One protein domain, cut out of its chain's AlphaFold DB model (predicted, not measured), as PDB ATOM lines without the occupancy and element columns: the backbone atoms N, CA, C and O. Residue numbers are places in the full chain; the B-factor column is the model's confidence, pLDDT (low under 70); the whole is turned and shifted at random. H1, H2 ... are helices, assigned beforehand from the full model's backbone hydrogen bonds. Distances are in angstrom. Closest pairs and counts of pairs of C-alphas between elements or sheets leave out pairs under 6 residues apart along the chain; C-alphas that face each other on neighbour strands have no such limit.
ATOM      1  N   TRP A   7     417.858 146.986 345.091       90.44
ATOM      2  CA  TRP A   7     416.943 146.234 344.232       90.44
ATOM      3  C   TRP A   7     416.869 146.760 342.792       90.44
ATOM      4  O   TRP A   7     416.865 145.957 341.859       90.44
ATOM      5  N   GLN A   8     416.867 148.081 342.579       88.75
ATOM      6  CA  GLN A   8     416.898 148.641 341.224       88.75
ATOM      7  C   GLN A   8     418.250 148.397 340.542       88.75
ATOM      8  O   GLN A   8     418.278 148.047 339.365       88.75
ATOM      9  N   MET A   9     419.366 148.523 341.273       91.19
ATOM     10  CA  MET A   9     420.697 148.227 340.727       91.19
ATOM     11  C   MET A   9     420.828 146.765 340.276       91.19
ATOM     12  O   MET A   9     421.372 146.510 339.204       91.19
ATOM     13  N   LEU A  10     420.275 145.812 341.037       92.38
ATOM     14  CA  LEU A  10     420.236 144.397 340.648       92.38
ATOM     15  C   LEU A  10     419.437 144.165 339.359       92.38
ATOM     16  O   LEU A  10     419.900 143.444 338.479       92.38
ATOM     17  N   ILE A  11     418.270 144.798 339.211       93.06
ATOM     18  CA  ILE A  11     417.458 144.694 337.986       93.06
ATOM     19  C   ILE A  11     418.222 145.233 336.772       93.06
ATOM     20  O   ILE A  11     418.260 144.583 335.728       93.06
ATOM     21  N   VAL A  12     418.877 146.389 336.909       92.19
ATOM     22  CA  VAL A  12     419.696 146.970 335.834       92.19
ATOM     23  C   VAL A  12     420.855 146.043 335.466       92.19
ATOM     24  O   VAL A  12     421.101 145.808 334.284       92.19
ATOM     25  N   LEU A  13     421.530 145.463 336.462       91.31
ATOM     26  CA  LEU A  13     422.612 144.505 336.248       91.31
ATOM     27  C   LEU A  13     422.135 143.281 335.453       91.31
ATOM     28  O   LEU A  13     422.804 142.865 334.509       91.31
ATOM     29  N   VAL A  14     420.966 142.735 335.797       92.69
ATOM     30  CA  VAL A  14     420.359 141.602 335.083       92.69
ATOM     31  C   VAL A  14     420.059 141.969 333.630       92.69
ATOM     32  O   VAL A  14     420.403 141.201 332.734       92.69
ATOM     33  N   ILE A  15     419.495 143.155 333.371       93.44
ATOM     34  CA  ILE A  15     419.242 143.636 332.005       93.44
ATOM     35  C   ILE A  15     420.556 143.721 331.218       93.44
ATOM     36  O   ILE A  15     420.647 143.172 330.122       93.44
ATOM     37  N   ILE A  16     421.601 144.331 331.778       91.19
ATOM     38  CA  ILE A  16     422.914 144.419 331.118       91.19
ATOM     39  C   ILE A  16     423.470 143.018 330.822       91.19
ATOM     40  O   ILE A  16     423.967 142.782 329.721       91.19
ATOM     41  N   LEU A  17     423.342 142.069 331.755       91.00
ATOM     42  CA  LEU A  17     423.752 140.679 331.541       91.00
ATOM     43  C   LEU A  17     422.954 139.976 330.436       91.00
ATOM     44  O   LEU A  17     423.528 139.149 329.733       91.00
ATOM     45  N   LEU A  18     421.665 140.279 330.271       91.50
ATOM     46  CA  LEU A  18     420.840 139.746 329.182       91.50
ATOM     47  C   LEU A  18     421.269 140.307 327.818       91.50
ATOM     48  O   LEU A  18     421.386 139.545 326.862       91.50
ATOM     49  N   PHE A  19     421.557 141.609 327.733       91.06
ATOM     50  CA  PHE A  19     421.982 142.261 326.488       91.06
ATOM     51  C   PHE A  19     423.404 141.879 326.064       91.06
ATOM     52  O   PHE A  19     423.655 141.587 324.898       91.06
ATOM     53  N   PHE A  20     424.348 141.876 327.005       86.44
ATOM     54  CA  PHE A  20     425.749 141.552 326.727       86.44
ATOM     55  C   PHE A  20     426.021 140.041 326.785       86.44
ATOM     56  O   PHE A  20     427.032 139.571 326.261       86.44
ATOM     57  N   GLY A  21     425.125 139.268 327.397       81.12
ATOM     58  CA  GLY A  21     425.326 137.859 327.716       81.12
ATOM     59  C   GLY A  21     426.292 137.673 328.893       81.12
ATOM     60  O   GLY A  21     427.333 138.328 328.989       81.12
ATOM     61  N   GLY A  22     426.007 136.702 329.768       80.19
ATOM     62  CA  GLY A  22     426.802 136.435 330.979       80.19
ATOM     63  C   GLY A  22     428.281 136.079 330.748       80.19
ATOM     64  O   GLY A  22     429.048 136.034 331.702       80.19
ATOM     65  N   LYS A  23     428.710 135.848 329.498       79.75
ATOM     66  CA  LYS A  23     430.105 135.533 329.143       79.75
ATOM     67  C   LYS A  23     430.941 136.742 328.703       79.75
ATOM     68  O   LYS A  23     432.153 136.695 328.863       79.75
ATOM     69  N   ARG A  24     430.357 137.825 328.171       83.50
ATOM     70  CA  ARG A  24     431.146 138.956 327.627       83.50
ATOM     71  C   ARG A  24     431.778 139.814 328.722       83.50
ATOM     72  O   ARG A  24     432.967 140.107 328.647       83.50
ATOM     73  N   ILE A  25     430.998 140.154 329.748       87.75
ATOM     74  CA  ILE A  25     431.437 140.939 330.911       87.75
ATOM     75  C   ILE A  25     432.664 140.303 331.604       87.75
ATOM     76  O   ILE A  25     433.691 140.976 331.700       87.75
ATOM     77  N   PRO A  26     432.640 139.018 332.025       83.06
ATOM     78  CA  PRO A  26     433.780 138.415 332.718       83.06
ATOM     79  C   PRO A  26     435.010 138.250 331.821       83.06
ATOM     80  O   PRO A  26     436.130 138.400 332.303       83.06
ATOM     81  N   THR A  27     434.843 137.984 330.520       87.88
ATOM     82  CA  THR A  27     435.979 137.903 329.586       87.88
ATOM     83  C   THR A  27     436.676 139.256 329.429       87.88
ATOM     84  O   THR A  27     437.903 139.313 329.494       87.88
ATOM     85  N   MET A  28     435.917 140.349 329.297       88.81
ATOM     86  CA  MET A  28     436.478 141.704 329.240       88.81
ATOM     87  C   MET A  28     437.156 142.083 330.562       88.81
ATOM     88  O   MET A  28     438.305 142.522 330.555       88.81
ATOM     89  N   MET A  29     436.507 141.819 331.700       90.00
ATOM     90  CA  MET A  29     437.101 142.034 333.026       90.00
ATOM     91  C   MET A  29     438.397 141.248 333.217       90.00
ATOM     92  O   MET A  29     439.336 141.779 333.796       90.00
ATOM     93  N   ARG A  30     438.481 140.012 332.715       91.38
ATOM     94  CA  ARG A  30     439.695 139.198 332.814       91.38
ATOM     95  C   ARG A  30     440.850 139.807 332.022       91.38
ATOM     96  O   ARG A  30     441.944 139.893 332.563       91.38
ATOM     97  N   SER A  31     440.597 140.293 330.802       91.88
ATOM     98  CA  SER A  31     441.625 140.975 329.999       91.88
ATOM     99  C   SER A  31     442.115 142.275 330.646       91.88
ATOM    100  O   SER A  31     443.317 142.484 330.764       91.88
ATOM    101  N   ILE A  32     441.197 143.097 331.167       94.19
ATOM    102  CA  ILE A  32     441.535 144.342 331.873       94.19
ATOM    103  C   ILE A  32     442.269 144.028 333.184       94.19
ATOM    104  O   ILE A  32     443.257 144.673 333.519       94.19
ATOM    105  N   GLY A  33     441.816 143.011 333.917       92.50
ATOM    106  CA  GLY A  33     442.410 142.588 335.182       92.50
ATOM    107  C   GLY A  33     443.835 142.071 335.023       92.50
ATOM    108  O   GLY A  33     444.675 142.357 335.874       92.50
ATOM    109  N   GLN A  34     444.135 141.371 333.925       93.50
ATOM    110  CA  GLN A  34     445.504 140.964 333.601       93.50
ATOM    111  C   GLN A  34     446.404 142.184 333.367       93.50
ATOM    112  O   GLN A  34     447.439 142.286 334.019       93.50
ATOM    113  N   SER A  35     445.967 143.159 332.560       92.94
ATOM    114  CA  SER A  35     446.731 144.395 332.335       92.94
ATOM    115  C   SER A  35     446.960 145.198 333.620       92.94
ATOM    116  O   SER A  35     448.065 145.676 333.856       92.94
ATOM    117  N   VAL A  36     445.949 145.315 334.489       94.94
ATOM    118  CA  VAL A  36     446.091 146.000 335.789       94.94
ATOM    119  C   VAL A  36     447.035 145.239 336.726       94.94
ATOM    120  O   VAL A  36     447.791 145.860 337.470       94.94
ATOM    121  N   THR A  37     447.018 143.904 336.690       93.44
ATOM    122  CA  THR A  37     447.908 143.064 337.507       93.44
ATOM    123  C   THR A  37     449.365 143.230 337.087       93.44
ATOM    124  O   THR A  37     450.217 143.446 337.944       93.44
ATOM    125  N   GLU A  38     449.652 143.175 335.785       93.19
ATOM    126  CA  GLU A  38     451.002 143.393 335.249       93.19
ATOM    127  C   GLU A  38     451.486 144.823 335.501       93.19
ATOM    128  O   GLU A  38     452.622 145.016 335.925       93.19
ATOM    129  N   PHE A  39     450.607 145.818 335.343       93.19
ATOM    130  CA  PHE A  39     450.920 147.213 335.654       93.19
ATOM    131  C   PHE A  39     451.285 147.402 337.130       93.19
ATOM    132  O   PHE A  39     452.282 148.042 337.452       93.19
ATOM    133  N   LYS A  40     450.516 146.794 338.042       91.25
ATOM    134  CA  LYS A  40     450.809 146.840 339.477       91.25
ATOM    135  C   LYS A  40     452.110 146.117 339.824       91.25
ATOM    136  O   LYS A  40     452.841 146.586 340.689       91.25
ATOM    137  N   LYS A  41     452.404 144.999 339.154       90.81
ATOM    138  CA  LYS A  41     453.665 144.275 339.330       90.81
ATOM    139  C   LYS A  41     454.860 145.121 338.881       90.81
ATOM    140  O   LYS A  41     455.793 145.262 339.652       90.81
ATOM    141  N   GLY A  42     454.791 145.743 337.704       89.62
ATOM    142  CA  GLY A  42     455.864 146.605 337.202       89.62
ATOM    143  C   GLY A  42     456.113 147.849 338.059       89.62
ATOM    144  O   GLY A  42     457.248 148.296 338.149       89.62
ATOM    145  N   ILE A  43     455.079 148.389 338.716       89.00
ATOM    146  CA  ILE A  43     455.252 149.476 339.693       89.00
ATOM    147  C   ILE A  43     455.960 148.973 340.956       89.00
ATOM    148  O   ILE A  43     456.882 149.627 341.421       89.00
ATOM    149  N   ASN A  44     455.554 147.820 341.495       86.88
ATOM    150  CA  ASN A  44     456.186 147.261 342.692       86.88
ATOM    151  C   ASN A  44     457.645 146.844 342.444       86.88
ATOM    152  O   ASN A  44     458.481 147.108 343.294       86.88
ATOM    153  N   ASP A  45     457.952 146.242 341.288       79.88
ATOM    154  CA  ASP A  45     459.327 145.874 340.907       79.88
ATOM    155  C   ASP A  45     460.207 147.123 340.674       79.88
ATOM    156  O   ASP A  45     461.422 147.051 340.798       79.88
ATOM    157  N   ALA A  46     459.619 148.279 340.340       72.00
ATOM    158  CA  ALA A  46     460.352 149.542 340.197       72.00
ATOM    159  C   ALA A  46     460.617 150.255 341.538       72.00
ATOM    160  O   ALA A  46     461.537 151.069 341.619       72.00
ATOM    161  N   ASP A  47     459.809 149.970 342.562       69.62
ATOM    162  CA  ASP A  47     459.967 150.479 343.931       69.62
ATOM    163  C   ASP A  47     460.848 149.566 344.807       69.62
ATOM    164  O   ASP A  47     461.151 149.933 345.943       69.62
ATOM    165  N   ASP A  48     461.267 148.396 344.304       67.75
ATOM    166  CA  ASP A  48     462.200 147.491 344.981       67.75
ATOM    167  C   ASP A  48     463.643 147.714 344.468       67.75
ATOM    168  O   ASP A  48     464.005 147.250 343.385       67.75
TER     169      ASP A  48
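What this domain is: This is residues 7 to 48 of the 59 residues of the protein "Sec-independent protein translocase protein TatA" of Planctomycetaceae bacterium (UniProt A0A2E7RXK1). Two helices, a shorter H1 and a longer H2, meet near their ends at a tight link and make an open L. H2 is the long arm; residues 7 to 13 of H1 stand free, and so do residues 26 to 48, of which 26 to 46 belong to H2. The printed part has 42 residues with two named helices, H1 then H2, and no named strand: the class is all helix. It is extended, with a radius of gyration of the C-alphas of 15.7 A, and spans 45 by 21 by 7 A.

Where its parts are: H1, residues 7 to 20, begins at C-alpha 7 at (416.943, 146.234, 344.232) and is 20.1 A long from first to last C-alpha. H2, residues 24 to 46, is 33.5 A long and ends at C-alpha 46 at (460.352, 149.542, 340.197).

How they stand to each other: H1 and H2 are close but not clearly touching; their closest C-alphas, those of Leu 17 and Ile 25, are 7.7 A apart. Their lines are about perpendicular, at 81 degrees. In H1 and H2 every O i to N i+4 pair is within hydrogen-bond range.

The domain as a whole: The two C-alphas farthest apart, those of Gln 8 and Asp 48, are 45.5 A apart. The printed part has no cut. The model's confidence is low at residues 47 to 48, with pLDDT under 70.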